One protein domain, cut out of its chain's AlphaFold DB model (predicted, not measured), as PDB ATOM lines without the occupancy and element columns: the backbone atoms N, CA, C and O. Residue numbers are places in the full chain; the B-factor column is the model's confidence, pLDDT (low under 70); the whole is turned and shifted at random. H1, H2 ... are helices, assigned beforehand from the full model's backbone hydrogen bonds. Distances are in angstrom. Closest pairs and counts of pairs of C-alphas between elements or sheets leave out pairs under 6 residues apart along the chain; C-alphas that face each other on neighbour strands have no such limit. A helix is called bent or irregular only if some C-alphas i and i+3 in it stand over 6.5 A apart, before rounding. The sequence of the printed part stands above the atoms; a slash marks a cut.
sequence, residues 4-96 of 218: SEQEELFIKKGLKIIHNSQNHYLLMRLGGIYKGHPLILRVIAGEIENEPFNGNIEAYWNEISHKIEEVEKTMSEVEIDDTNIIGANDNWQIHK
ATOM      1  N   SER A   4       3.000 -13.457  33.958       84.12
ATOM      2  CA  SER A   4       2.152 -14.033  32.901       84.12
ATOM      3  C   SER A   4       2.671 -15.383  32.383       84.12
ATOM      4  O   SER A   4       1.905 -16.316  32.181       84.12
ATOM      5  N   GLU A   5       3.990 -15.526  32.230       85.38
ATOM      6  CA  GLU A   5       4.619 -16.788  31.809       85.38
ATOM      7  C   GLU A   5       4.516 -17.867  32.901       85.38
ATOM      8  O   GLU A   5       4.493 -19.063  32.602       85.38
ATOM      9  N   GLN A   6       4.507 -17.468  34.177       86.75
ATOM     10  CA  GLN A   6       4.353 -18.385  35.311       86.75
ATOM     11  C   GLN A   6       2.925 -18.911  35.388       86.75
ATOM     12  O   GLN A   6       2.726 -20.113  35.556       86.75
ATOM     13  N   GLU A   7       1.945 -18.031  35.205       86.88
ATOM     14  CA  GLU A   7       0.539 -18.403  35.138       86.88
ATOM     15  C   GLU A   7       0.266 -19.364  33.972       86.88
ATOM     16  O   GLU A   7      -0.282 -20.449  34.182       86.88
ATOM     17  N   GLU A   8       0.753 -19.044  32.770       88.19
ATOM     18  CA  GLU A   8       0.667 -19.937  31.607       88.19
ATOM     19  C   GLU A   8       1.316 -21.302  31.872       88.19
ATOM     20  O   GLU A   8       0.789 -22.340  31.456       88.19
ATOM     21  N   LEU A   9       2.453 -21.327  32.576       88.94
ATOM     22  CA  LEU A   9       3.113 -22.572  32.954       88.94
ATOM     23  C   LEU A   9       2.211 -23.414  33.855       88.94
ATOM     24  O   LEU A   9       2.041 -24.597  33.572       88.94
ATOM     25  N   PHE A  10       1.630 -22.836  34.906       89.81
ATOM     26  CA  PHE A  10       0.756 -23.567  35.823       89.81
ATOM     27  C   PHE A  10      -0.510 -24.089  35.129       89.81
ATOM     28  O   PHE A  10      -0.852 -25.258  35.308       89.81
ATOM     29  N   ILE A  11      -1.137 -23.284  34.264       87.44
ATOM     30  CA  ILE A  11      -2.300 -23.702  33.462       87.44
ATOM     31  C   ILE A  11      -1.929 -24.872  32.545       87.44
ATOM     32  O   ILE A  11      -2.625 -25.886  32.493       87.44
ATOM     33  N   LYS A  12      -0.791 -24.777  31.845       87.38
ATOM     34  CA  LYS A  12      -0.299 -25.846  30.961       87.38
ATOM     35  C   LYS A  12       0.033 -27.138  31.715       87.38
ATOM     36  O   LYS A  12       0.111 -28.200  31.101       87.38
ATOM     37  N   LYS A  13       0.270 -27.047  33.023       85.69
ATOM     38  CA  LYS A  13       0.512 -28.171  33.930       85.69
ATOM     39  C   LYS A  13      -0.740 -28.580  34.712       85.69
ATOM     40  O   LYS A  13      -0.615 -29.088  35.810       85.69
ATOM     41  N   GLY A  14      -1.929 -28.316  34.169       81.00
ATOM     42  CA  GLY A  14      -3.182 -28.877  34.676       81.00
ATOM     43  C   GLY A  14      -3.802 -28.141  35.864       81.00
ATOM     44  O   GLY A  14      -4.912 -28.485  36.276       81.00
ATOM     45  N   LEU A  15      -3.163 -27.089  36.391       86.56
ATOM     46  CA  LEU A  15      -3.730 -26.323  37.499       86.56
ATOM     47  C   LEU A  15      -4.842 -25.388  37.015       86.56
ATOM     48  O   LEU A  15      -4.670 -24.595  36.088       86.56
ATOM     49  N   LYS A  16      -5.991 -25.451  37.689       82.56
ATOM     50  CA  LYS A  16      -7.122 -24.555  37.434       82.56
ATOM     51  C   LYS A  16      -6.902 -23.240  38.173       82.56
ATOM     52  O   LYS A  16      -7.009 -23.191  39.398       82.56
ATOM     53  N   ILE A  17      -6.621 -22.178  37.426       80.00
ATOM     54  CA  ILE A  17      -6.408 -20.841  37.977       80.00
ATOM     55  C   ILE A  17      -7.642 -19.986  37.719       80.00
ATOM     56  O   ILE A  17      -8.057 -19.789  36.581       80.00
ATOM     57  N   ILE A  18      -8.233 -19.482  38.800       82.62
ATOM     58  CA  ILE A  18      -9.269 -18.451  38.752       82.62
ATOM     59  C   ILE A  18      -8.580 -17.137  39.116       82.62
ATOM     60  O   ILE A  18      -8.064 -17.013  40.231       82.62
ATOM     61  N   HIS A  19      -8.549 -16.171  38.195       79.44
ATOM     62  CA  HIS A  19      -7.935 -14.865  38.453       79.44
ATOM     63  C   HIS A  19      -8.526 -14.209  39.709       79.44
ATOM     64  O   HIS A  19      -9.722 -14.322  39.980       79.44
ATOM     65  N   ASN A  20      -7.678 -13.518  40.474       78.38
ATOM     66  CA  ASN A  20      -8.026 -12.850  41.738       78.38
ATOM     67  C   ASN A  20      -8.558 -13.773  42.853       78.38
ATOM     68  O   ASN A  20      -9.091 -13.286  43.847       78.38
ATOM     69  N   SER A  21      -8.405 -15.095  42.725       87.25
ATOM     70  CA  SER A  21      -8.666 -16.031  43.823       87.25
ATOM     71  C   SER A  21      -7.479 -16.131  44.787       87.25
ATOM     72  O   SER A  21      -6.341 -15.807  44.435       87.25
ATOM     73  N   GLN A  22      -7.729 -16.668  45.983       87.69
ATOM     74  CA  GLN A  22      -6.672 -17.024  46.934       87.69
ATOM     75  C   GLN A  22      -5.630 -17.951  46.288       87.69
ATOM     76  O   GLN A  22      -4.430 -17.710  46.398       87.69
ATOM     77  N   ASN A  23      -6.078 -18.951  45.527       87.75
ATOM     78  CA  ASN A  23      -5.211 -19.874  44.794       87.75
ATOM     79  C   ASN A  23      -4.292 -19.166  43.796       87.75
ATOM     80  O   ASN A  23      -3.108 -19.488  43.717       87.75
ATOM     81  N   HIS A  24      -4.814 -18.179  43.065       88.88
ATOM     82  CA  HIS A  24      -4.002 -17.365  42.162       88.88
ATOM     83  C   HIS A  24      -2.917 -16.600  42.934       88.88
ATOM     84  O   HIS A  24      -1.748 -16.653  42.556       88.88
ATOM     85  N   TYR A  25      -3.266 -15.962  44.057       89.31
ATOM     86  CA  TYR A  25      -2.289 -15.264  44.901       89.31
ATOM     87  C   TYR A  25      -1.199 -16.206  45.441       89.31
ATOM     88  O   TYR A  25      -0.014 -15.883  45.363       89.31
ATOM     89  N   LEU A  26      -1.577 -17.391  45.930       90.62
ATOM     90  CA  LEU A  26      -0.628 -18.385  46.443       90.62
ATOM     91  C   LEU A  26       0.339 -18.875  45.355       90.62
ATOM     92  O   LEU A  26       1.544 -18.954  45.592       90.62
ATOM     93  N   LEU A  27      -0.161 -19.155  44.147       90.00
ATOM     94  CA  LEU A  27       0.675 -19.565  43.016       90.00
ATOM     95  C   LEU A  27       1.644 -18.462  42.577       90.00
ATOM     96  O   LEU A  27       2.811 -18.752  42.311       90.00
ATOM     97  N   MET A  28       1.197 -17.204  42.543       89.81
ATOM     98  CA  MET A  28       2.073 -16.076  42.209       89.81
ATOM     99  C   MET A  28       3.127 -15.838  43.294       89.81
ATOM    100  O   MET A  28       4.292 -15.602  42.973       89.81
ATOM    101  N   ARG A  29       2.772 -16.006  44.575       88.38
ATOM    102  CA  ARG A  29       3.743 -15.961  45.675       88.38
ATOM    103  C   ARG A  29       4.803 -17.058  45.530       88.38
ATOM    104  O   ARG A  29       5.991 -16.751  45.576       88.38
ATOM    105  N   LEU A  30       4.409 -18.309  45.264       87.06
ATOM    106  CA  LEU A  30       5.350 -19.405  44.964       87.06
ATOM    107  C   LEU A  30       6.274 -19.055  43.787       87.06
ATOM    108  O   LEU A  30       7.486 -19.273  43.840       87.06
ATOM    109  N   GLY A  31       5.696 -18.477  42.739       85.50
ATOM    110  CA  GLY A  31       6.397 -17.952  41.579       85.50
ATOM    111  C   GLY A  31       7.492 -16.936  41.918       85.50
ATOM    112  O   GLY A  31       8.642 -17.085  41.484       85.50
ATOM    113  N   GLY A  32       7.150 -15.942  42.739       83.56
ATOM    114  CA  GLY A  32       8.054 -14.894  43.213       83.56
ATOM    115  C   GLY A  32       9.212 -15.429  44.057       83.56
ATOM    116  O   GLY A  32      10.368 -15.099  43.788       83.56
ATOM    117  N   ILE A  33       8.928 -16.325  45.005       82.75
ATOM    118  CA  ILE A  33       9.932 -16.915  45.913       82.75
ATOM    119  C   ILE A  33      11.022 -17.642  45.130       82.75
ATOM    120  O   ILE A  33      12.216 -17.467  45.370       82.75
ATOM    121  N   TYR A  34      10.625 -18.410  44.118       81.75
ATOM    122  CA  TYR A  34      11.569 -19.133  43.270       81.75
ATOM    123  C   TYR A  34      12.071 -18.309  42.079       81.75
ATOM    124  O   TYR A  34      12.622 -18.880  41.134       81.75
ATOM    125  N   LYS A  35      11.887 -16.977  42.104       78.31
ATOM    126  CA  LYS A  35      12.291 -16.011  41.063       78.31
ATOM    127  C   LYS A  35      11.885 -16.466  39.646       78.31
ATOM    128  O   LYS A  35      12.592 -16.244  38.661       78.31
ATOM    129  N   GLY A  36      10.747 -17.155  39.539       75.31
ATOM    130  CA  GLY A  36      10.230 -17.714  38.295       75.31
ATOM    131  C   GLY A  36      11.119 -18.792  37.659       75.31
ATOM    132  O   GLY A  36      11.245 -18.794  36.432       75.31
ATOM    133  N   HIS A  37      11.782 -19.650  38.450       83.19
ATOM    134  CA  HIS A  37      12.642 -20.733  37.954       83.19
ATOM    135  C   HIS A  37      11.815 -21.872  37.312       83.19
ATOM    136  O   HIS A  37      11.168 -22.636  38.038       83.19
ATOM    137  N   PRO A  38      11.886 -22.090  35.980       85.62
ATOM    138  CA  PRO A  38      10.931 -22.944  35.264       85.62
ATOM    139  C   PRO A  38      10.854 -24.383  35.776       85.62
ATOM    140  O   PRO A  38       9.767 -24.936  35.912       85.62
ATOM    141  N   LEU A  39      11.999 -25.003  36.081       88.44
ATOM    142  CA  LEU A  39      12.024 -26.386  36.569       88.44
ATOM    143  C   LEU A  39      11.331 -26.531  37.927       88.44
ATOM    144  O   LEU A  39      10.625 -27.506  38.140       88.44
ATOM    145  N   ILE A  40      11.508 -25.561  38.829       89.56
ATOM    146  CA  ILE A  40      10.905 -25.634  40.162       89.56
ATOM    147  C   ILE A  40       9.403 -25.485  40.043       89.56
ATOM    148  O   ILE A  40       8.677 -26.282  40.618       89.56
ATOM    149  N   LEU A  41       8.942 -24.506  39.266       90.81
ATOM    150  CA  LEU A  41       7.510 -24.290  39.092       90.81
ATOM    151  C   LEU A  41       6.830 -25.499  38.446       90.81
ATOM    152  O   LEU A  41       5.720 -25.839  38.833       90.81
ATOM    153  N   ARG A  42       7.513 -26.207  37.532       92.00
ATOM    154  CA  ARG A  42       7.015 -27.485  36.995       92.00
ATOM    155  C   ARG A  42       6.898 -28.551  38.076       92.00
ATOM    156  O   ARG A  42       5.860 -29.190  38.153       92.00
ATOM    157  N   VAL A  43       7.930 -28.727  38.900       92.94
ATOM    158  CA  VAL A  43       7.910 -29.714  39.991       92.94
ATOM    159  C   VAL A  43       6.807 -29.388  40.998       92.94
ATOM    160  O   VAL A  43       6.022 -30.265  41.322       92.94
ATOM    161  N   ILE A  44       6.666 -28.119  41.391       92.81
ATOM    162  CA  ILE A  44       5.574 -27.642  42.254       92.81
ATOM    163  C   ILE A  44       4.211 -27.937  41.625       92.81
ATOM    164  O   ILE A  44       3.324 -28.438  42.305       92.81
ATOM    165  N   ALA A  45       4.040 -27.657  40.330       93.56
ATOM    166  CA  ALA A  45       2.790 -27.938  39.636       93.56
ATOM    167  C   ALA A  45       2.456 -29.435  39.662       93.56
ATOM    168  O   ALA A  45       1.347 -29.796  40.039       93.56
ATOM    169  N   GLY A  46       3.431 -30.296  39.355       93.00
ATOM    170  CA  GLY A  46       3.254 -31.746  39.430       93.00
ATOM    171  C   GLY A  46       2.983 -32.235  40.852       93.00
ATOM    172  O   GLY A  46       2.173 -33.127  41.062       93.00
ATOM    173  N   GLU A  47       3.603 -31.631  41.861       93.81
ATOM    174  CA  GLU A  47       3.307 -31.946  43.254       93.81
ATOM    175  C   GLU A  47       1.888 -31.556  43.665       93.81
ATOM    176  O   GLU A  47       1.299 -32.309  44.426       93.81
ATOM    177  N   ILE A  48       1.367 -30.417  43.196       94.38
ATOM    178  CA  ILE A  48      -0.001 -29.960  43.480       94.38
ATOM    179  C   ILE A  48      -1.023 -30.811  42.725       94.38
ATOM    180  O   ILE A  48      -2.050 -31.165  43.292       94.38
ATOM    181  N   GLU A  49      -0.776 -31.104  41.449       92.50
ATOM    182  CA  GLU A  49      -1.718 -31.815  40.577       92.50
ATOM    183  C   GLU A  49      -1.963 -33.260  41.037       92.50
ATOM    184  O   GLU A  49      -3.077 -33.759  40.903       92.50
ATOM    185  N   ASN A  50      -0.952 -33.907  41.619       89.44
ATOM    186  CA  ASN A  50      -0.988 -35.322  41.983       89.44
ATOM    187  C   ASN A  50      -1.247 -35.555  43.481       89.44
ATOM    188  O   ASN A  50      -1.259 -34.626  44.296       89.44
ATOM    189  N   GLU A  51      -1.424 -36.823  43.858       85.50
ATOM    190  CA  GLU A  51      -1.551 -37.247  45.253       85.50
ATOM    191  C   GLU A  51      -0.356 -36.750  46.107       85.50
ATOM    192  O   GLU A  51       0.817 -36.843  45.695       85.50
ATOM    193  N   PRO A  52      -0.615 -36.219  47.318       89.38
ATOM    194  CA  PRO A  52      -1.898 -36.222  48.037       89.38
ATOM    195  C   PRO A  52      -2.822 -35.016  47.769       89.38
ATOM    196  O   PRO A  52      -3.870 -34.888  48.402       89.38
ATOM    197  N   PHE A  53      -2.431 -34.074  46.906       91.62
ATOM    198  CA  PHE A  53      -3.098 -32.770  46.823       91.62
ATOM    199  C   PHE A  53      -4.199 -32.714  45.770       91.62
ATOM    200  O   PHE A  53      -5.166 -31.981  45.969       91.62
ATOM    201  N   ASN A  54      -4.094 -33.482  44.683       90.62
ATOM    202  CA  ASN A  54      -5.146 -33.612  43.663       90.62
ATOM    203  C   ASN A  54      -5.677 -32.258  43.148       90.62
ATOM    204  O   ASN A  54      -6.882 -32.037  43.006       90.62
ATOM    205  N   GLY A  55      -4.770 -31.308  42.928       91.06
ATOM    206  CA  GLY A  55      -5.065 -29.943  42.497       91.06
ATOM    207  C   GLY A  55      -5.388 -28.956  43.626       91.06
ATOM    208  O   GLY A  55      -5.642 -27.784  43.347       91.06
ATOM    209  N   ASN A  56      -5.381 -29.379  44.894       91.94
ATOM    210  CA  ASN A  56      -5.669 -28.515  46.038       91.94
ATOM    211  C   ASN A  56      -4.448 -27.662  46.427       91.94
ATOM    212  O   ASN A  56      -3.592 -28.062  47.219       91.94
ATOM    213  N   ILE A  57      -4.402 -26.451  45.868       93.00
ATOM    214  CA  ILE A  57      -3.334 -25.466  46.085       93.00
ATOM    215  C   ILE A  57      -3.254 -25.024  47.553       93.00
ATOM    216  O   ILE A  57      -2.151 -24.861  48.073       93.00
ATOM    217  N   GLU A  58      -4.387 -24.856  48.240       92.38
ATOM    218  CA  GLU A  58      -4.402 -24.438  49.650       92.38
ATOM    219  C   GLU A  58      -3.852 -25.532  50.567       92.38
ATOM    220  O   GLU A  58      -3.047 -25.246  51.450       92.38
ATOM    221  N   ALA A  59      -4.231 -26.793  50.334       93.31
ATOM    222  CA  ALA A  59      -3.691 -27.925  51.085       93.31
ATOM    223  C   ALA A  59      -2.176 -28.055  50.882       93.31
ATOM    224  O   ALA A  59      -1.439 -28.211  51.855       93.31
ATOM    225  N   TYR A  60      -1.712 -27.911  49.636       93.31
ATOM    226  CA  TYR A  60      -0.285 -27.875  49.329       93.31
ATOM    227  C   TYR A  60       0.419 -26.745  50.077       93.31
ATOM    228  O   TYR A  60       1.419 -26.978  50.756       93.31
ATOM    229  N   TRP A  61      -0.128 -25.530  50.005       91.75
ATOM    230  CA  TRP A  61       0.424 -24.373  50.696       91.75
ATOM    231  C   TRP A  61       0.515 -24.602  52.204       91.75
ATOM    232  O   TRP A  61       1.576 -24.391  52.776       91.75
ATOM    233  N   ASN A  62      -0.548 -25.086  52.846       91.81
ATOM    234  CA  ASN A  62      -0.571 -25.324  54.290       91.81
ATOM    235  C   ASN A  62       0.462 -26.367  54.738       91.81
ATOM    236  O   ASN A  62       1.023 -26.243  55.825       91.81
ATOM    237  N   GLU A  63       0.742 -27.378  53.912       89.88
ATOM    238  CA  GLU A  63       1.768 -28.372  54.229       89.88
ATOM    239  C   GLU A  63       3.180 -27.784  54.145       89.88
ATOM    240  O   GLU A  63       4.036 -28.121  54.966       89.88
ATOM    241  N   ILE A  64       3.454 -26.921  53.164       86.19
ATOM    242  CA  ILE A  64       4.830 -26.496  52.876       86.19
ATOM    243  C   ILE A  64       5.157 -25.050  53.260       86.19
ATOM    244  O   ILE A  64       6.334 -24.691  53.225       86.19
ATOM    245  N   SER A  65       4.175 -24.237  53.655       84.69
ATOM    246  CA  SER A  65       4.331 -22.805  53.957       84.69
ATOM    247  C   SER A  65       5.435 -22.537  54.973       84.69
ATOM    248  O   SER A  65       6.281 -21.691  54.728       84.69
ATOM    249  N   HIS A  66       5.525 -23.323  56.047       83.69
ATOM    250  CA  HIS A  66       6.580 -23.173  57.056       83.69
ATOM    251  C   HIS A  66       8.000 -23.349  56.480       83.69
ATOM    252  O   HIS A  66       8.923 -22.632  56.856       83.69
ATOM    253  N   LYS A  67       8.182 -24.273  55.524       80.06
ATOM    254  CA  LYS A  67       9.462 -24.478  54.814       80.06
ATOM    255  C   LYS A  67       9.716 -23.376  53.791       80.06
ATOM    256  O   LYS A  67      10.862 -23.046  53.515       80.06
ATOM    257  N   ILE A  68       8.654 -22.831  53.203       75.19
ATOM    258  CA  ILE A  68       8.725 -21.690  52.290       75.19
ATOM    259  C   ILE A  68       9.145 -20.422  53.042       75.19
ATOM    260  O   ILE A  68      10.012 -19.699  52.566       75.19
ATOM    261  N   GLU A  69       8.572 -20.170  54.214       78.25
ATOM    262  CA  GLU A  69       8.882 -19.006  55.047       78.25
ATOM    263  C   GLU A  69      10.348 -19.022  55.503       78.25
ATOM    264  O   GLU A  69      11.003 -17.984  55.540       78.25
ATOM    265  N   GLU A  70      10.914 -20.204  55.767       75.25
ATOM    266  CA  GLU A  70      12.347 -20.361  56.045       75.25
ATOM    267  C   GLU A  70      13.219 -19.960  54.840       75.25
ATOM    268  O   GLU A  70      14.250 -19.297  54.997       75.25
ATOM    269  N   VAL A  71      12.787 -20.306  53.623       72.25
ATOM    270  CA  VAL A  71      13.445 -19.882  52.379       72.25
ATOM    271  C   VAL A  71      13.337 -18.365  52.203       72.25
ATOM    272  O   VAL A  71      14.347 -17.721  51.929       72.25
ATOM    273  N   GLU A  72      12.157 -17.774  52.413       72.44
ATOM    274  CA  GLU A  72      11.935 -16.318  52.338       72.44
ATOM    275  C   GLU A  72      12.787 -15.550  53.361       72.44
ATOM    276  O   GLU A  72      13.370 -14.513  53.035       72.44
ATOM    277  N   LYS A  73      12.919 -16.083  54.581       74.94
ATOM    278  CA  LYS A  73      13.773 -15.514  55.627       74.94
ATOM    279  C   LYS A  73      15.248 -15.582  55.239       74.94
ATOM    280  O   LYS A  73      15.938 -14.569  55.302       74.94
ATOM    281  N   THR A  74      15.700 -16.738  54.749       69.31
ATOM    282  CA  THR A  74      17.073 -16.916  54.248       69.31
ATOM    283  C   THR A  74      17.364 -15.945  53.096       69.31
ATOM    284  O   THR A  74      18.469 -15.423  52.990       69.31
ATOM    285  N   MET A  75      16.376 -15.674  52.235       66.94
ATOM    286  CA  MET A  75      16.489 -14.687  51.154       66.94
ATOM    287  C   MET A  75      16.578 -13.253  51.670       66.94
ATOM    288  O   MET A  75      17.459 -12.520  51.232       66.94
ATOM    289  N   SER A  76      15.723 -12.878  52.618       67.94
ATOM    290  CA  SER A  76      15.697 -11.525  53.186       67.94
ATOM    291  C   SER A  76      16.972 -11.192  53.963       67.94
ATOM    292  O   SER A  76      17.503 -10.097  53.819       67.94
ATOM    293  N   GLU A  77      17.498 -12.128  54.757       66.81
ATOM    294  CA  GLU A  77      18.722 -11.919  55.548       66.81
ATOM    295  C   GLU A  77      19.947 -11.673  54.654       66.81
ATOM    296  O   GLU A  77      20.758 -10.797  54.939       66.81
ATOM    297  N   VAL A  78      20.038 -12.380  53.525       59.97
ATOM    298  CA  VAL A  78      21.128 -12.206  52.553       59.97
ATOM    299  C   VAL A  78      20.966 -10.910  51.749       59.97
ATOM    300  O   VAL A  78      21.947 -10.204  51.536       59.97
ATOM    301  N   GLU A  79      19.743 -10.559  51.337       61.28
ATOM    302  CA  GLU A  79      19.484  -9.314  50.596       61.28
ATOM    303  C   GLU A  79      19.742  -8.055  51.460       61.28
ATOM    304  O   GLU A  79      20.207  -7.041  50.936       61.28
ATOM    305  N   ILE A  80      19.522  -8.120  52.782       59.03
ATOM    306  CA  ILE A  80      19.827  -7.028  53.730       59.03
ATOM    307  C   ILE A  80      21.343  -6.829  53.902       59.03
ATOM    308  O   ILE A  80      21.813  -5.684  53.875       59.03
ATOM    309  N   ASP A  81      22.110  -7.913  54.040       55.88
ATOM    310  CA  ASP A  81      23.578  -7.857  54.117       55.88
ATOM    311  C   ASP A  81      24.192  -7.275  52.826       55.88
ATOM    312  O   ASP A  81      25.159  -6.510  52.884       55.88
ATOM    313  N   ASP A  82      23.581  -7.543  51.667       52.44
ATOM    314  CA  ASP A  82      24.027  -7.044  50.361       52.44
ATOM    315  C   ASP A  82      23.845  -5.520  50.203       52.44
ATOM    316  O   ASP A  82      24.728  -4.839  49.668       52.44
ATOM    317  N   THR A  83      22.740  -4.949  50.702       52.84
ATOM    318  CA  THR A  83      22.499  -3.490  50.659       52.84
ATOM    319  C   THR A  83      23.444  -2.672  51.538       52.84
ATOM    320  O   THR A  83      23.650  -1.489  51.267       52.84
ATOM    321  N   ASN A  84      24.041  -3.277  52.570       51.03
ATOM    322  CA  ASN A  84      24.890  -2.569  53.531       51.03
ATOM    323  C   ASN A  84      26.385  -2.551  53.157       51.03
ATOM    324  O   ASN A  84      27.151  -1.828  53.793       51.03
ATOM    325  N   ILE A  85      26.820  -3.318  52.147       52.72
ATOM    326  CA  ILE A  85      28.255  -3.554  51.879       52.72
ATOM    327  C   ILE A  85      28.729  -2.997  50.518       52.72
ATOM    328  O   ILE A  85      29.929  -2.787  50.334       52.72
ATOM    329  N   ILE A  86      27.840  -2.710  49.558       51.62
ATOM    330  CA  ILE A  86      28.242  -2.656  48.139       51.62
ATOM    331  C   ILE A  86      27.997  -1.280  47.483       51.62
ATOM    332  O   ILE A  86      26.867  -0.822  47.339       51.62
ATOM    333  N   GLY A  87      29.080  -0.629  47.034       52.75
ATOM    334  CA  GLY A  87      29.051   0.596  46.222       52.75
ATOM    335  C   GLY A  87      28.802   0.334  44.725       52.75
ATOM    336  O   GLY A  87      28.947  -0.782  44.236       52.75
ATOM    337  N   ALA A  88      28.475   1.386  43.965       51.81
ATOM    338  CA  ALA A  88      27.969   1.342  42.580       51.81
ATOM    339  C   ALA A  88      28.842   0.632  41.504       51.81
ATOM    340  O   ALA A  88      28.418   0.544  40.354       51.81
ATOM    341  N   ASN A  89      30.033   0.117  41.836       49.34
ATOM    342  CA  ASN A  89      30.971  -0.506  40.886       49.34
ATOM    343  C   ASN A  89      30.959  -2.056  40.894       49.34
ATOM    344  O   ASN A  89      31.709  -2.688  40.154       49.34
ATOM    345  N   ASP A  90      30.105  -2.690  41.704       52.78
ATOM    346  CA  ASP A  90      30.166  -4.131  42.021       52.78
ATOM    347  C   ASP A  90      29.012  -4.965  41.431       52.78
ATOM    348  O   ASP A  90      28.594  -5.996  41.964       52.78
ATOM    349  N   ASN A  91      28.524  -4.570  40.255       54.03
ATOM    350  CA  ASN A  91      27.423  -5.251  39.563       54.03
ATOM    351  C   ASN A  91      27.720  -6.748  39.278       54.03
ATOM    352  O   ASN A  91      26.828  -7.598  39.257       54.03
ATOM    353  N   TRP A  92      29.002  -7.101  39.106       51.09
ATOM    354  CA  TRP A  92      29.455  -8.482  38.908       51.09
ATOM    355  C   TRP A  92      29.403  -9.327  40.196       51.09
ATOM    356  O   TRP A  92      29.140 -10.533  40.126       51.09
ATOM    357  N   GLN A  93      29.622  -8.712  41.367       54.19
ATOM    358  CA  GLN A  93      29.524  -9.386  42.666       54.19
ATOM    359  C   GLN A  93      28.062  -9.689  42.984       54.19
ATOM    360  O   GLN A  93      27.741 -10.836  43.298       54.19
ATOM    361  N   ILE A  94      27.171  -8.718  42.756       53.59
ATOM    362  CA  ILE A  94      25.715  -8.868  42.910       53.59
ATOM    363  C   ILE A  94      25.196 -10.032  42.053       53.59
ATOM    364  O   ILE A  94      24.467 -10.899  42.538       53.59
ATOM    365  N   HIS A  95      25.629 -10.131  40.790       57.56
ATOM    366  CA  HIS A  95      25.225 -11.230  39.908       57.56
ATOM    367  C   HIS A  95      25.721 -12.601  40.406       57.56
ATOM    368  O   HIS A  95      24.987 -13.593  40.380       57.56
ATOM    369  N   LYS A  96      26.961 -12.685  40.907       57.38
ATOM    370  CA  LYS A  96      27.528 -13.930  41.448       57.38
ATOM    371  C   LYS A  96      26.833 -14.364  42.741       57.38
ATOM    372  O   LYS A  96      26.583 -15.562  42.903       57.38
TER     373      LYS A  96
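AT A GLANCE: This is residues 4 to 96 of the 218 residues of an uncharacterized protein of Candidatus Magnetoglobus multicellularis str. Araruama (UniProt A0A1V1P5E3). Three short helices, H1, H2 and H3, cluster at one end; the long, kinked H4 packs on H2 and runs out as an arm, after which the chain folds back into small H5. The 93 printed residues have five named helices, H1 to H5 in order, and no named strand: all helix. The whole is loose, with a radius of gyration of the C-alphas of 15.9 A and spans of 48 by 26 by 23 A.

IN THESE COORDINATES: H1, residues 4 to 12, begins at C-alpha 4 (2.152, -14.033, 32.901). H2 is residues 22 to 33, H3 residues 38 to 49. H4, residues 57 to 83, 34.2 A long, has a kink of 64 degrees near residue 64 and is irregular: C-alphas 63 and 66 are 7.6 A apart. H5, residues 91 to 96, ends at C-alpha 96 (27.528, -13.930, 41.448).

HOW THE PARTS SIT: H1 touches H2, closest C-alphas Gln 6 and Gly 31, 6.6 A, and H3, Phe 10 and Ala 45, 6.1 A. H2 touches H4, Asn 23 and Ile 57, 6.0 A. H5 touches no helix. Every O i to N i+4 pair is within hydrogen-bond range in H1, H2, H3 and H5; in H4, 21 of 23.

THE WHOLE: The printed part has no cut and no long link. Residues 74 to 96 have pLDDT under 70.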